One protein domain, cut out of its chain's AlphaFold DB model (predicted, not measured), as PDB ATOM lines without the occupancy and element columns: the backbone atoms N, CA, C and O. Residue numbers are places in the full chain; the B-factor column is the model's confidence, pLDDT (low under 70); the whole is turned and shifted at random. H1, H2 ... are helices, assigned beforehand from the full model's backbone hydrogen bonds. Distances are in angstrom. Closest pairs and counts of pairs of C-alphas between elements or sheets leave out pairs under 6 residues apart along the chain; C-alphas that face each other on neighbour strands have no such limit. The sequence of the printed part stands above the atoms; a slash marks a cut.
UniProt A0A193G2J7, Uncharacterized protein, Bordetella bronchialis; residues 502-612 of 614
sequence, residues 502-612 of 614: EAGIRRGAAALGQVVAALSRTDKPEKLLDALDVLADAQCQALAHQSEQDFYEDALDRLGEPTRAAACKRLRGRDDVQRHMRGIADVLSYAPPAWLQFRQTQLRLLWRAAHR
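AT A GLANCE: This is residues 502 to 612 of the 614 residues of an uncharacterized protein of Bordetella bronchialis (UniProt A0A193G2J7). Two helical hairpins make two sides of a compact body: H1 and H2 lie side by side in one, and H5 and H6 form the other, set crosswise to H2. The short helices H3 and H4 bridge the two sides, both packing on H1 and on the last part of H6, while H5 packs on the beginning of H2. The printed part has 111 residues with six named helices, H1 to H6 in that order, and no named strand; its class is all helix. It is compact, with a radius of gyration of the C-alphas of 12.9 A, and spans 36 by 27 by 20 A.

IN THESE COORDINATES: H1 is residues 502 to 519, 25.1 A long, with C-alpha 502 at (99.586, 110.412, 147.057). H2 is residues 525 to 540, 22.8 A long. H3 is residues 548 to 559, and H4 is residues 561 to 570, with C-alpha 561 at (85.367, 101.517, 138.638). H5 is residues 574 to 587, 20.2 A long. H6, the longest with 19 residues, is residues 593 to 611, 26.5 A long, and C-alpha 611 is at (90.834, 100.552, 128.785).

HOW THE PARTS SIT: H1 and H2 form a helical hairpin and touch at a shallow tilt of 13 degrees, opposite ways; their closest C-alphas, of Ala 511 and Leu 535, are 4.9 A apart. H1, with residues 505 to 513 alone, touches H3 about perpendicular at 82 degrees, closest at the C-alphas of Ala 509 and Ala 555, 4.4 A. With residues 513 to 519 alone, H1 touches H4 at a steep tilt of 42 degrees, closest at the C-alphas of Val 516 and Ala 567, 5.7 A. H3 and H4 only just touch, and only at the corner, with 3 pairs of C-alphas within 8 A. With residues 525 to 529 alone, H2 touches H5 about perpendicular at 80 degrees, closest at the C-alphas of Pro 525 and Gly 583, 5.3 A. H5 and H6 form a helical hairpin at 36 degrees, only just steep; H6 touches with residues 596 to 604 alone, and the closest C-alphas are those of Met 581 and Gln 600, 6.7 A. H6 touches H3 with residues 605 to 610 alone, closest at the C-alphas of Glu 553 and Ala 609, 5.2 A. It touches H4 with residues 606 to 611 alone, closest at the C-alphas of Arg 564 and Ala 610, 5.5 A. H1 and H6 are apart. In H1, H2, H3, H4, H5 and H6 every O i to N i+4 pair is within hydrogen-bond range.

THE WHOLE: The two C-alphas farthest apart, of Asp 523 and His 545, are 36.8 A apart. The printed part has no cut. No link is long: the link from H2 to H3 is short, and the others are tight. The mean pLDDT of the printed part is 78.0; residues 540 to 546, 573 to 574, 588 to 597 and 612 are under 70.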
ATOM      1  N   GLU A 502     101.013 110.389 146.709       80.25
ATOM      2  CA  GLU A 502      99.586 110.412 147.057       80.25
ATOM      3  C   GLU A 502      98.964 111.811 146.896       80.25
ATOM      4  O   GLU A 502      97.838 111.942 146.407       80.25
ATOM      5  N   ALA A 503      99.698 112.872 147.246       77.19
ATOM      6  CA  ALA A 503      99.258 114.251 147.040       77.19
ATOM      7  C   ALA A 503      99.110 114.601 145.546       77.19
ATOM      8  O   ALA A 503      98.182 115.325 145.167       77.19
ATOM      9  N   GLY A 504      99.999 114.077 144.693       77.06
ATOM     10  CA  GLY A 504      99.888 114.170 143.235       77.06
ATOM     11  C   GLY A 504      98.684 113.392 142.692       77.06
ATOM     12  O   GLY A 504      97.871 113.946 141.954       77.06
ATOM     13  N   ILE A 505      98.500 112.144 143.137       81.31
ATOM     14  CA  ILE A 505      97.380 111.280 142.724       81.31
ATOM     15  C   ILE A 505      96.026 111.895 143.104       81.31
ATOM     16  O   ILE A 505      95.085 111.837 142.318       81.31
ATOM     17  N   ARG A 506      95.896 112.522 144.281       81.50
ATOM     18  CA  ARG A 506      94.647 113.184 144.710       81.50
ATOM     19  C   ARG A 506      94.275 114.378 143.841       81.50
ATOM     20  O   ARG A 506      93.106 114.515 143.481       81.50
ATOM     21  N   ARG A 507      95.254 115.218 143.498       81.38
ATOM     22  CA  ARG A 507      95.059 116.343 142.570       81.38
ATOM     23  C   ARG A 507      94.681 115.841 141.179       81.38
ATOM     24  O   ARG A 507      93.694 116.310 140.619       81.38
ATOM     25  N   GLY A 508      95.388 114.819 140.691       84.69
ATOM     26  CA  GLY A 508      95.058 114.129 139.445       84.69
ATOM     27  C   GLY A 508      93.637 113.572 139.445       84.69
ATOM     28  O   GLY A 508      92.873 113.859 138.535       84.69
ATOM     29  N   ALA A 509      93.232 112.859 140.497       86.88
ATOM     30  CA  ALA A 509      91.886 112.304 140.636       86.88
ATOM     31  C   ALA A 509      90.802 113.395 140.647       86.88
ATOM     32  O   ALA A 509      89.781 113.257 139.976       86.88
ATOM     33  N   ALA A 510      91.016 114.509 141.356       86.56
ATOM     34  CA  ALA A 510      90.068 115.624 141.359       86.56
ATOM     35  C   ALA A 510      89.906 116.246 139.961       86.56
ATOM     36  O   ALA A 510      88.778 116.444 139.504       86.56
ATOM     37  N   ALA A 511      91.016 116.499 139.262       86.31
ATOM     38  CA  ALA A 511      91.006 117.047 137.907       86.31
ATOM     39  C   ALA A 511      90.364 116.081 136.897       86.31
ATOM     40  O   ALA A 511      89.505 116.455 136.099       86.31
ATOM     41  N   LEU A 512      90.711 114.799 136.979       89.56
ATOM     42  CA  LEU A 512      90.228 113.761 136.074       89.56
ATOM     43  C   LEU A 512      88.732 113.474 136.299       89.56
ATOM     44  O   LEU A 512      87.992 113.262 135.339       89.56
ATOM     45  N   GLY A 513      88.240 113.600 137.536       88.38
ATOM     46  CA  GLY A 513      86.808 113.594 137.840       88.38
ATOM     47  C   GLY A 513      86.039 114.726 137.143       88.38
ATOM     48  O   GLY A 513      84.951 114.490 136.609       88.38
ATOM     49  N   GLN A 514      86.615 115.932 137.067       90.62
ATOM     50  CA  GLN A 514      86.021 117.053 136.322       90.62
ATOM     51  C   GLN A 514      85.993 116.779 134.816       90.62
ATOM     52  O   GLN A 514      84.978 117.041 134.171       90.62
ATOM     53  N   VAL A 515      87.058 116.184 134.266       89.62
ATOM     54  CA  VAL A 515      87.114 115.790 132.849       89.62
ATOM     55  C   VAL A 515      86.033 114.760 132.532       89.62
ATOM     56  O   VAL A 515      85.276 114.940 131.580       89.62
ATOM     57  N   VAL A 516      85.882 113.713 133.347       89.69
ATOM     58  CA  VAL A 516      84.854 112.677 133.132       89.69
ATOM     59  C   VAL A 516      83.434 113.244 133.247       89.69
ATOM     60  O   VAL A 516      82.554 112.883 132.457       89.69
ATOM     61  N   ALA A 517      83.204 114.182 134.168       88.50
ATOM     62  CA  ALA A 517      81.931 114.894 134.260       88.50
ATOM     63  C   ALA A 517      81.667 115.771 133.019       88.50
ATOM     64  O   ALA A 517      80.557 115.757 132.477       88.50
ATOM     65  N   ALA A 518      82.682 116.488 132.528       88.88
ATOM     66  CA  ALA A 518      82.582 117.343 131.348       88.88
ATOM     67  C   ALA A 518      82.389 116.545 130.047       88.88
ATOM     68  O   ALA A 518      81.616 116.960 129.186       88.88
ATOM     69  N   LEU A 519      82.976 115.346 129.937       86.81
ATOM     70  CA  LEU A 519      82.759 114.423 128.811       86.81
ATOM     71  C   LEU A 519      81.286 114.017 128.637       86.81
ATOM     72  O   LEU A 519      80.871 113.621 127.547       86.81
ATOM     73  N   SER A 520      80.466 114.129 129.684       82.44
ATOM     74  CA  SER A 520      79.029 113.845 129.602       82.44
ATOM     75  C   SER A 520      78.199 114.994 129.006       82.44
ATOM     76  O   SER A 520      77.026 114.775 128.707       82.44
ATOM     77  N   ARG A 521      78.781 116.187 128.815       82.75
ATOM     78  CA  ARG A 521      78.110 117.412 128.340       82.75
ATOM     79  C   ARG A 521      78.651 117.835 126.973       82.75
ATOM     80  O   ARG A 521      79.525 118.689 126.862       82.75
ATOM     81  N   THR A 522      78.150 117.204 125.914       77.50
ATOM     82  CA  THR A 522      78.611 117.443 124.532       77.50
ATOM     83  C   THR A 522      78.228 118.816 123.975       77.50
ATOM     84  O   THR A 522      78.795 119.240 122.976       77.50
ATOM     85  N   ASP A 523      77.270 119.492 124.604       81.56
ATOM     86  CA  ASP A 523      76.788 120.838 124.292       81.56
ATOM     87  C   ASP A 523      77.688 121.960 124.841       81.56
ATOM     88  O   ASP A 523      77.507 123.110 124.457       81.56
ATOM     89  N   LYS A 524      78.649 121.636 125.722       85.62
ATOM     90  CA  LYS A 524      79.524 122.607 126.409       85.62
ATOM     91  C   LYS A 524      81.009 122.273 126.238       85.62
ATOM     92  O   LYS A 524      81.665 121.877 127.209       85.62
ATOM     93  N   PRO A 525      81.558 122.378 125.015       83.06
ATOM     94  CA  PRO A 525      82.964 122.077 124.742       83.06
ATOM     95  C   PRO A 525      83.947 122.935 125.553       83.06
ATOM     96  O   PRO A 525      85.020 122.453 125.907       83.06
ATOM     97  N   GLU A 526      83.568 124.158 125.923       84.88
ATOM     98  CA  GLU A 526      84.341 125.043 126.795       84.88
ATOM     99  C   GLU A 526      84.553 124.448 128.195       84.88
ATOM    100  O   GLU A 526      85.639 124.551 128.750       84.88
ATOM    101  N   LYS A 527      83.572 123.715 128.739       86.38
ATOM    102  CA  LYS A 527      83.713 123.059 130.050       86.38
ATOM    103  C   LYS A 527      84.629 121.847 130.013       86.38
ATOM    104  O   LYS A 527      85.266 121.531 131.014       86.38
ATOM    105  N   LEU A 528      84.683 121.161 128.873       87.12
ATOM    106  CA  LEU A 528      85.647 120.089 128.660       87.12
ATOM    107  C   LEU A 528      87.061 120.652 128.522       87.12
ATOM    108  O   LEU A 528      87.996 120.056 129.044       87.12
ATOM    109  N   LEU A 529      87.208 121.804 127.868       80.88
ATOM    110  CA  LEU A 529      88.482 122.502 127.771       80.88
ATOM    111  C   LEU A 529      88.987 122.957 129.150       80.88
ATOM    112  O   LEU A 529      90.085 122.553 129.519       80.88
ATOM    113  N   ASP A 530      88.155 123.663 129.931       85.12
ATOM    114  CA  ASP A 530      88.472 124.087 131.308       85.12
ATOM    115  C   ASP A 530      88.957 122.895 132.161       85.12
ATOM    116  O   ASP A 530      89.944 122.977 132.889       85.12
ATOM    117  N   ALA A 531      88.281 121.747 132.056       84.50
ATOM    118  CA  ALA A 531      88.642 120.552 132.815       84.50
ATOM    119  C   ALA A 531      89.971 119.921 132.352       84.50
ATOM    120  O   ALA A 531      90.717 119.380 133.169       84.50
ATOM    121  N   LEU A 532      90.281 119.976 131.051       81.38
ATOM    122  CA  LEU A 532      91.554 119.496 130.502       81.38
ATOM    123  C   LEU A 532      92.725 120.423 130.861       81.38
ATOM    124  O   LEU A 532      93.852 119.943 130.990       81.38
ATOM    125  N   ASP A 533      92.479 121.724 131.034       77.75
ATOM    126  CA  ASP A 533      93.444 122.675 131.601       77.75
ATOM    127  C   ASP A 533      93.794 122.311 133.044       77.75
ATOM    128  O   ASP A 533      94.958 122.068 133.354       77.75
ATOM    129  N   VAL A 534      92.780 122.119 133.893       78.69
ATOM    130  CA  VAL A 534      92.978 121.699 135.291       78.69
ATOM    131  C   VAL A 534      93.722 120.356 135.384       78.69
ATOM    132  O   VAL A 534      94.533 120.152 136.289       78.69
ATOM    133  N   LEU A 535      93.487 119.432 134.444       80.88
ATOM    134  CA  LEU A 535      94.219 118.163 134.369       80.88
ATOM    135  C   LEU A 535      95.686 118.347 133.952       80.88
ATOM    136  O   LEU A 535      96.553 117.671 134.505       80.88
ATOM    137  N   ALA A 536      95.967 119.256 133.015       73.25
ATOM    138  CA  ALA A 536      97.331 119.583 132.604       73.25
ATOM    139  C   ALA A 536      98.123 120.221 133.757       73.25
ATOM    140  O   ALA A 536      99.248 119.808 134.029       73.25
ATOM    141  N   ASP A 537      97.510 121.146 134.498       70.94
ATOM    142  CA  ASP A 537      98.135 121.776 135.667       70.94
ATOM    143  C   ASP A 537      98.429 120.753 136.772       70.94
ATOM    144  O   ASP A 537      99.508 120.760 137.372       70.94
ATOM    145  N   ALA A 538      97.499 119.822 137.013       74.19
ATOM    146  CA  ALA A 538      97.707 118.727 137.957       74.19
ATOM    147  C   ALA A 538      98.851 117.793 137.518       74.19
ATOM    148  O   ALA A 538      99.606 117.317 138.365       74.19
ATOM    149  N   GLN A 539      99.008 117.561 136.211       70.38
ATOM    150  CA  GLN A 539     100.103 116.771 135.645       70.38
ATOM    151  C   GLN A 539     101.457 117.487 135.772       70.38
ATOM    152  O   GLN A 539     102.448 116.846 136.111       70.38
ATOM    153  N   CYS A 540     101.522 118.804 135.554       63.72
ATOM    154  CA  CYS A 540     102.748 119.588 135.756       63.72
ATOM    155  C   CYS A 540     103.253 119.540 137.206       63.72
ATOM    156  O   CYS A 540     104.436 119.756 137.459       63.72
ATOM    157  N   GLN A 541     102.361 119.243 138.150       63.69
ATOM    158  CA  GLN A 541     102.663 119.090 139.572       63.69
ATOM    159  C   GLN A 541     102.901 117.624 139.988       63.69
ATOM    160  O   GLN A 541     103.083 117.353 141.179       63.69
ATOM    161  N   ALA A 542     102.873 116.676 139.043       64.56
ATOM    162  CA  ALA A 542     103.189 115.273 139.291       64.56
ATOM    163  C   ALA A 542     104.705 115.051 139.451       64.56
ATOM    164  O   ALA A 542     105.530 115.908 139.136       64.56
ATOM    165  N   LEU A 543     105.089 113.875 139.955       66.06
ATOM    166  CA  LEU A 543     106.495 113.523 140.162       66.06
ATOM    167  C   LEU A 543     107.251 113.459 138.826       66.06
ATOM    168  O   LEU A 543     106.794 112.814 137.887       66.06
ATOM    169  N   ALA A 544     108.459 114.030 138.773       57.03
ATOM    170  CA  ALA A 544     109.264 114.162 137.548       57.03
ATOM    171  C   ALA A 544     109.590 112.839 136.814       57.03
ATOM    172  O   ALA A 544     109.962 112.854 135.645       57.03
ATOM    173  N   HIS A 545     109.466 111.695 137.493       62.34
ATOM    174  CA  HIS A 545     109.732 110.358 136.951       62.34
ATOM    175  C   HIS A 545     108.458 109.555 136.626       62.34
ATOM    176  O   HIS A 545     108.564 108.415 136.173       62.34
ATOM    177  N   GLN A 546     107.263 110.100 136.880       66.00
ATOM    178  CA  GLN A 546     105.992 109.436 136.586       66.00
ATOM    179  C   GLN A 546     105.560 109.753 135.150       66.00
ATOM    180  O   GLN A 546     105.512 110.917 134.754       66.00
ATOM    181  N   SER A 547     105.238 108.728 134.355       73.06
ATOM    182  CA  SER A 547     104.700 108.961 133.012       73.06
ATOM    183  C   SER A 547     103.264 109.500 133.088       73.06
ATOM    184  O   SER A 547     102.516 109.171 134.008       73.06
ATOM    185  N   GLU A 548     102.848 110.305 132.103       74.94
ATOM    186  CA  GLU A 548     101.479 110.853 132.028       74.94
ATOM    187  C   GLU A 548     100.411 109.751 132.039       74.94
ATOM    188  O   GLU A 548      99.351 109.891 132.646       74.94
ATOM    189  N   GLN A 549     100.712 108.623 131.398       80.12
ATOM    190  CA  GLN A 549      99.818 107.478 131.383       80.12
ATOM    191  C   GLN A 549      99.691 106.838 132.772       80.12
ATOM    192  O   GLN A 549      98.571 106.586 133.212       80.12
ATOM    193  N   ASP A 550     100.806 106.623 133.478       79.31
ATOM    194  CA  ASP A 550     100.785 106.055 134.832       79.31
ATOM    195  C   ASP A 550     100.092 107.003 135.824       79.31
ATOM    196  O   ASP A 550      99.430 106.557 136.759       79.31
ATOM    197  N   PHE A 551     100.202 108.318 135.606       80.94
ATOM    198  CA  PHE A 551      99.487 109.332 136.378       80.94
ATOM    199  C   PHE A 551      97.965 109.237 136.190       80.94
ATOM    200  O   PHE A 551      97.225 109.236 137.176       80.94
ATOM    201  N   TYR A 552      97.481 109.100 134.949       84.12
ATOM    202  CA  TYR A 552      96.050 108.917 134.680       84.12
ATOM    203  C   TYR A 552      95.519 107.570 135.184       84.12
ATOM    204  O   TYR A 552      94.382 107.512 135.648       84.12
ATOM    205  N   GLU A 553      96.322 106.505 135.130       84.56
ATOM    206  CA  GLU A 553      95.966 105.188 135.676       84.56
ATOM    207  C   GLU A 553      95.825 105.236 137.204       84.56
ATOM    208  O   GLU A 553      94.755 104.905 137.720       84.56
ATOM    209  N   ASP A 554      96.835 105.755 137.914       82.62
ATOM    210  CA  ASP A 554      96.805 105.904 139.375       82.62
ATOM    211  C   ASP A 554      95.629 106.812 139.831       82.62
ATOM    212  O   ASP A 554      94.993 106.555 140.859       82.62
ATOM    213  N   ALA A 555      95.300 107.863 139.067       85.25
ATOM    214  CA  ALA A 555      94.178 108.765 139.349       85.25
ATOM    215  C   ALA A 555      92.797 108.124 139.094       85.25
ATOM    216  O   ALA A 555      91.866 108.332 139.878       85.25
ATOM    217  N   LEU A 556      92.652 107.331 138.025       83.44
ATOM    218  CA  LEU A 556      91.426 106.584 137.723       83.44
ATOM    219  C   LEU A 556      91.163 105.476 138.747       83.44
ATOM    220  O   LEU A 556      90.020 105.314 139.174       83.44
ATOM    221  N   ASP A 557      92.205 104.766 139.186       83.75
ATOM    222  CA  ASP A 557      92.102 103.753 140.245       83.75
ATOM    223  C   ASP A 557      91.556 104.348 141.542       83.75
ATOM    224  O   ASP A 557      90.722 103.742 142.218       83.75
ATOM    225  N   ARG A 558      91.959 105.582 141.862       82.44
ATOM    226  CA  ARG A 558      91.458 106.300 143.035       82.44
ATOM    227  C   ARG A 558      89.991 106.729 142.907       82.44
ATOM    228  O   ARG A 558      89.278 106.735 143.909       82.44
ATOM    229  N   LEU A 559      89.540 107.099 141.708       83.06
ATOM    230  CA  LEU A 559      88.140 107.465 141.431       83.06
ATOM    231  C   LEU A 559      87.201 106.250 141.361       83.06
ATOM    232  O   LEU A 559      85.979 106.412 141.445       83.06
ATOM    233  N   GLY A 560      87.765 105.054 141.206       83.88
ATOM    234  CA  GLY A 560      87.058 103.783 141.211       83.88
ATOM    235  C   GLY A 560      86.406 103.405 139.877       83.88
ATOM    236  O   GLY A 560      86.275 104.199 138.940       83.88
ATOM    237  N   GLU A 561      85.946 102.154 139.828       83.38
ATOM    238  CA  GLU A 561      85.367 101.517 138.638       83.38
ATOM    239  C   GLU A 561      84.216 102.282 137.963       83.38
ATOM    240  O   GLU A 561      84.212 102.371 136.735       83.38
ATOM    241  N   PRO A 562      83.254 102.903 138.679       83.88
ATOM    242  CA  PRO A 562      82.165 103.634 138.026       83.88
ATOM    243  C   PRO A 562      82.660 104.792 137.149       83.88
ATOM    244  O   PRO A 562      82.149 105.017 136.049       83.88
ATOM    245  N   THR A 563      83.685 105.508 137.615       82.62
ATOM    246  CA  THR A 563      84.272 106.649 136.906       82.62
ATOM    247  C   THR A 563      85.116 106.181 135.724       82.62
ATOM    248  O   THR A 563      85.025 106.748 134.633       82.62
ATOM    249  N   ARG A 564      85.867 105.089 135.907       84.44
ATOM    250  CA  ARG A 564      86.622 104.408 134.846       84.44
ATOM    251  C   ARG A 564      85.694 103.902 133.734       84.44
ATOM    252  O   ARG A 564      85.923 104.199 132.562       84.44
ATOM    253  N   ALA A 565      84.589 103.246 134.085       84.00
ATOM    254  CA  ALA A 565      83.571 102.791 133.140       84.00
ATOM    255  C   ALA A 565      82.892 103.959 132.400       84.00
ATOM    256  O   ALA A 565      82.658 103.877 131.192       84.00
ATOM    257  N   ALA A 566      82.612 105.068 133.094       85.25
ATOM    258  CA  ALA A 566      82.075 106.279 132.476       85.25
ATOM    259  C   ALA A 566      83.058 106.894 131.464       85.25
ATOM    260  O   ALA A 566      82.651 107.212 130.345       85.25
ATOM    261  N   ALA A 567      84.346 106.992 131.812       84.31
ATOM    262  CA  ALA A 567      85.399 107.447 130.903       84.31
ATOM    263  C   ALA A 567      85.511 106.534 129.667       84.31
ATOM    264  O   ALA A 567      85.480 107.020 128.535       84.31
ATOM    265  N   CYS A 568      85.530 105.211 129.869       85.88
ATOM    266  CA  CYS A 568      85.523 104.211 128.795       85.88
ATOM    267  C   CYS A 568      84.324 104.363 127.853       85.88
ATOM    268  O   CYS A 568      84.482 104.340 126.633       85.88
ATOM    269  N   LYS A 569      83.120 104.536 128.411       85.06
ATOM    270  CA  LYS A 569      81.877 104.670 127.641       85.06
ATOM    271  C   LYS A 569      81.835 105.954 126.813       85.06
ATOM    272  O   LYS A 569      81.255 105.943 125.733       85.06
ATOM    273  N   ARG A 570      82.388 107.056 127.330       83.94
ATOM    274  CA  ARG A 570      82.344 108.384 126.689       83.94
ATOM    275  C   ARG A 570      83.484 108.630 125.706       83.94
ATOM    276  O   ARG A 570      83.354 109.488 124.845       83.94
ATOM    277  N   LEU A 571      84.568 107.869 125.805       81.31
ATOM    278  CA  LEU A 571      85.706 107.929 124.887       81.31
ATOM    279  C   LEU A 571      85.760 106.695 123.979       81.31
ATOM    280  O   LEU A 571      86.847 106.237 123.635       81.31
ATOM    281  N   ARG A 572      84.620 106.094 123.619       73.19
ATOM    282  CA  ARG A 572      84.599 104.769 122.992       73.19
ATOM    283  C   ARG A 572      85.052 104.836 121.528       73.19
ATOM    284  O   ARG A 572      84.270 104.974 120.597       73.19
ATOM    285  N   GLY A 573      86.355 104.670 121.323       61.97
ATOM    286  CA  GLY A 573      86.963 104.565 120.000       61.97
ATOM    287  C   GLY A 573      87.326 105.908 119.362       61.97
ATOM    288  O   GLY A 573      87.247 106.980 119.962       61.97
ATOM    289  N   ARG A 574      87.798 105.833 118.112       61.19
ATOM    290  CA  ARG A 574      88.391 106.970 117.385       61.19
ATOM    291  C   ARG A 574      87.369 108.080 117.096       61.19
ATOM    292  O   ARG A 574      87.767 109.241 117.017       61.19
ATOM    293  N   ASP A 575      86.089 107.731 116.998       75.81
ATOM    294  CA  ASP A 575      85.007 108.634 116.596       75.81
ATOM    295  C   ASP A 575      84.512 109.529 117.740       75.81
ATOM    296  O   ASP A 575      84.259 110.713 117.518       75.81
ATOM    297  N   ASP A 576      84.453 109.023 118.976       80.00
ATOM    298  CA  ASP A 576      84.034 109.820 120.138       80.00
ATOM    299  C   ASP A 576      85.103 110.849 120.534       80.00
ATOM    300  O   ASP A 576      84.792 112.019 120.770       80.00
ATOM    301  N   VAL A 577      86.386 110.467 120.486       81.50
ATOM    302  CA  VAL A 577      87.497 111.423 120.645       81.50
ATOM    303  C   VAL A 577      87.443 112.487 119.546       81.50
ATOM    304  O   VAL A 577      87.614 113.669 119.829       81.50
ATOM    305  N   GLN A 578      87.167 112.106 118.293       82.81
ATOM    306  CA  GLN A 578      87.002 113.076 117.208       82.81
ATOM    307  C   GLN A 578      85.799 113.999 117.419       82.81
ATOM    308  O   GLN A 578      85.910 115.186 117.126       82.81
ATOM    309  N   ARG A 579      84.672 113.495 117.936       85.56
ATOM    310  CA  ARG A 579      83.482 114.303 118.237       85.56
ATOM    311  C   ARG A 579      83.796 115.384 119.271       85.56
ATOM    312  O   ARG A 579      83.510 116.551 119.016       85.56
ATOM    313  N   HIS A 580      84.430 115.021 120.386       86.38
ATOM    314  CA  HIS A 580      84.853 115.993 121.399       86.38
ATOM    315  C   HIS A 580      85.901 116.969 120.851       86.38
ATOM    316  O   HIS A 580      85.808 118.171 121.093       86.38
ATOM    317  N   MET A 581      86.840 116.484 120.034       86.00
ATOM    318  CA  MET A 581      87.849 117.332 119.402       86.00
ATOM    319  C   MET A 581      87.276 118.321 118.382       86.00
ATOM    320  O   MET A 581      87.868 119.380 118.221       86.00
ATOM    321  N   ARG A 582      86.151 118.027 117.712       85.75
ATOM    322  CA  ARG A 582      85.468 119.009 116.846       85.75
ATOM    323  C   ARG A 582      84.917 120.170 117.670       85.75
ATOM    324  O   ARG A 582      85.230 121.309 117.362       85.75
ATOM    325  N   GLY A 583      84.214 119.877 118.767       82.25
ATOM    326  CA  GLY A 583      83.721 120.918 119.676       82.25
ATOM    327  C   GLY A 583      84.855 121.739 120.300       82.25
ATOM    328  O   GLY A 583      84.782 122.962 120.336       82.25
ATOM    329  N   ILE A 584      85.946 121.087 120.721       82.12
ATOM    330  CA  ILE A 584      87.144 121.782 121.218       82.12
ATOM    331  C   ILE A 584      87.795 122.620 120.110       82.12
ATOM    332  O   ILE A 584      88.243 123.722 120.392       82.12
ATOM    333  N   ALA A 585      87.848 122.139 118.864       79.69
ATOM    334  CA  ALA A 585      88.414 122.884 117.739       79.69
ATOM    335  C   ALA A 585      87.595 124.126 117.371       79.69
ATOM    336  O   ALA A 585      88.182 125.124 116.961       79.69
ATOM    337  N   ASP A 586      86.276 124.089 117.555       79.38
ATOM    338  CA  ASP A 586      85.420 125.258 117.354       79.38
ATOM    339  C   ASP A 586      85.690 126.329 118.432       79.38
ATOM    340  O   ASP A 586      85.824 127.514 118.111       79.38
ATOM    341  N   VAL A 587      85.875 125.913 119.693       74.69
ATOM    342  CA  VAL A 587      86.229 126.801 120.822       74.69
ATOM    343  C   VAL A 587      87.663 127.328 120.706       74.69
ATOM    344  O   VAL A 587      87.910 128.511 120.902       74.69
ATOM    345  N   LEU A 588      88.609 126.466 120.336       66.38
ATOM    346  CA  LEU A 588      90.032 126.764 120.167       66.38
ATOM    347  C   LEU A 588      90.398 127.081 118.711       66.38
ATOM    348  O   LEU A 588      91.524 126.827 118.286       66.38
ATOM    349  N   SER A 589      89.476 127.644 117.930       58.81
ATOM    350  CA  SER A 589      89.674 127.907 116.492       58.81
ATOM    351  C   SER A 589      90.876 128.815 116.174       58.81
ATOM    352  O   SER A 589      91.354 128.853 115.042       58.81
ATOM    353  N   TYR A 590      91.384 129.521 117.185       49.12
ATOM    354  CA  TYR A 590      92.552 130.401 117.159       49.12
ATOM    355  C   TYR A 590      93.818 129.795 117.795       49.12
ATOM    356  O   TYR A 590      94.880 130.412 117.715       49.12
ATOM    357  N   ALA A 591      93.735 128.624 118.438       46.34
ATOM    358  CA  ALA A 591      94.872 127.994 119.106       46.34
ATOM    359  C   ALA A 591      95.751 127.208 118.112       46.34
ATOM    360  O   ALA A 591      95.242 126.649 117.136       46.34
ATOM    361  N   PRO A 592      97.072 127.111 118.356       47.50
ATOM    362  CA  PRO A 592      97.967 126.331 117.513       47.50
ATOM    363  C   PRO A 592      97.491 124.877 117.341       47.50
ATOM    364  O   PRO A 592      97.001 124.273 118.299       47.50
ATOM    365  N   PRO A 593      97.714 124.239 116.178       51.97
ATOM    366  CA  PRO A 593      97.378 122.829 115.969       51.97
ATOM    367  C   PRO A 593      98.021 121.902 117.004       51.97
ATOM    368  O   PRO A 593      97.447 120.869 117.332       51.97
ATOM    369  N   ALA A 594      99.178 122.290 117.550       48.66
ATOM    370  CA  ALA A 594      99.850 121.597 118.644       48.66
ATOM    371  C   ALA A 594      98.996 121.539 119.922       48.66
ATOM    372  O   ALA A 594      99.002 120.518 120.593       48.66
ATOM    373  N   TRP A 595      98.202 122.572 120.223       49.53
ATOM    374  CA  TRP A 595      97.257 122.551 121.342       49.53
ATOM    375  C   TRP A 595      96.115 121.577 121.086       49.53
ATOM    376  O   TRP A 595      95.779 120.780 121.955       49.53
ATOM    377  N   LEU A 596      95.568 121.555 119.868       60.94
ATOM    378  CA  LEU A 596      94.564 120.557 119.493       60.94
ATOM    379  C   LEU A 596      95.149 119.137 119.500       60.94
ATOM    380  O   LEU A 596      94.485 118.206 119.945       60.94
ATOM    381  N   GLN A 597      96.400 118.959 119.071       68.12
ATOM    382  CA  GLN A 597      97.119 117.685 119.155       68.12
ATOM    383  C   GLN A 597      97.413 117.286 120.601       68.12
ATOM    384  O   GLN A 597      97.284 116.110 120.933       68.12
ATOM    385  N   PHE A 598      97.754 118.237 121.467       70.94
ATOM    386  CA  PHE A 598      97.963 118.018 122.892       70.94
ATOM    387  C   PHE A 598      96.659 117.584 123.563       70.94
ATOM    388  O   PHE A 598      96.619 116.503 124.140       70.94
ATOM    389  N   ARG A 599      95.552 118.316 123.367       72.88
ATOM    390  CA  ARG A 599      94.218 117.917 123.863       72.88
ATOM    391  C   ARG A 599      93.779 116.565 123.325       72.88
ATOM    392  O   ARG A 599      93.265 115.729 124.065       72.88
ATOM    393  N   GLN A 600      94.036 116.310 122.047       81.44
ATOM    394  CA  GLN A 600      93.767 115.012 121.448       81.44
ATOM    395  C   GLN A 600      94.635 113.909 122.069       81.44
ATOM    396  O   GLN A 600      94.166 112.782 122.215       81.44
ATOM    397  N   THR A 601      95.882 114.209 122.430       79.50
ATOM    398  CA  THR A 601      96.800 113.273 123.087       79.50
ATOM    399  C   THR A 601      96.367 113.004 124.522       79.50
ATOM    400  O   THR A 601      96.247 111.834 124.867       79.50
ATOM    401  N   GLN A 602      95.997 114.027 125.299       80.00
ATOM    402  CA  GLN A 602      95.430 113.879 126.644       80.00
ATOM    403  C   GLN A 602      94.179 112.989 126.626       80.00
ATOM    404  O   GLN A 602      94.104 112.006 127.361       80.00
ATOM    405  N   LEU A 603      93.228 113.241 125.715       84.44
ATOM    406  CA  LEU A 603      92.022 112.412 125.574       84.44
ATOM    407  C   LEU A 603      92.334 110.975 125.114       84.44
ATOM    408  O   LEU A 603      91.680 110.030 125.553       84.44
ATOM    409  N   ARG A 604      93.342 110.779 124.253       84.81
ATOM    410  CA  ARG A 604      93.793 109.440 123.827       84.81
ATOM    411  C   ARG A 604      94.513 108.683 124.940       84.81
ATOM    412  O   ARG A 604      94.339 107.471 125.037       84.81
ATOM    413  N   LEU A 605      95.329 109.358 125.744       83.25
ATOM    414  CA  LEU A 605      96.016 108.766 126.890       83.25
ATOM    415  C   LEU A 605      95.012 108.404 127.983       83.25
ATOM    416  O   LEU A 605      95.059 107.283 128.479       83.25
ATOM    417  N   LEU A 606      94.038 109.274 128.256       84.25
ATOM    418  CA  LEU A 606      92.916 108.977 129.146       84.25
ATOM    419  C   LEU A 606      92.103 107.770 128.653       84.25
ATOM    420  O   LEU A 606      91.773 106.881 129.434       84.25
ATOM    421  N   TRP A 607      91.828 107.693 127.346       86.44
ATOM    422  CA  TRP A 607      91.175 106.528 126.746       86.44
ATOM    423  C   TRP A 607      91.973 105.234 126.973       86.44
ATOM    424  O   TRP A 607      91.396 104.235 127.408       86.44
ATOM    425  N   ARG A 608      93.293 105.255 126.729       83.69
ATOM    426  CA  ARG A 608      94.185 104.102 126.959       83.69
ATOM    427  C   ARG A 608      94.220 103.691 128.429       83.69
ATOM    428  O   ARG A 608      94.095 102.504 128.713       83.69
ATOM    429  N   ALA A 609      94.348 104.657 129.338       83.81
ATOM    430  CA  ALA A 609      94.368 104.426 130.780       83.81
ATOM    431  C   ALA A 609      93.057 103.788 131.271       83.81
ATOM    432  O   ALA A 609      93.079 102.840 132.057       83.81
ATOM    433  N   ALA A 610      91.913 104.240 130.745       82.81
ATOM    434  CA  ALA A 610      90.607 103.681 131.086       82.81
ATOM    435  C   ALA A 610      90.423 102.232 130.584       82.81
ATOM    436  O   ALA A 610      89.803 101.432 131.280       82.81
ATOM    437  N   HIS A 611      91.000 101.870 129.426       76.19
ATOM    438  CA  HIS A 611      90.834 100.552 128.785       76.19
ATOM    439  C   HIS A 611      91.823  99.468 129.248       76.19
ATOM    440  O   HIS A 611      91.669  98.312 128.863       76.19
ATOM    441  N   ARG A 612      92.839  99.791 130.057       65.50
ATOM    442  CA  ARG A 612      93.951  98.867 130.369       65.50
ATOM    443  C   ARG A 612      93.611  97.714 131.335       65.50
ATOM    444  O   ARG A 612      94.514  96.967 131.698       65.50
TER     445      ARG A 612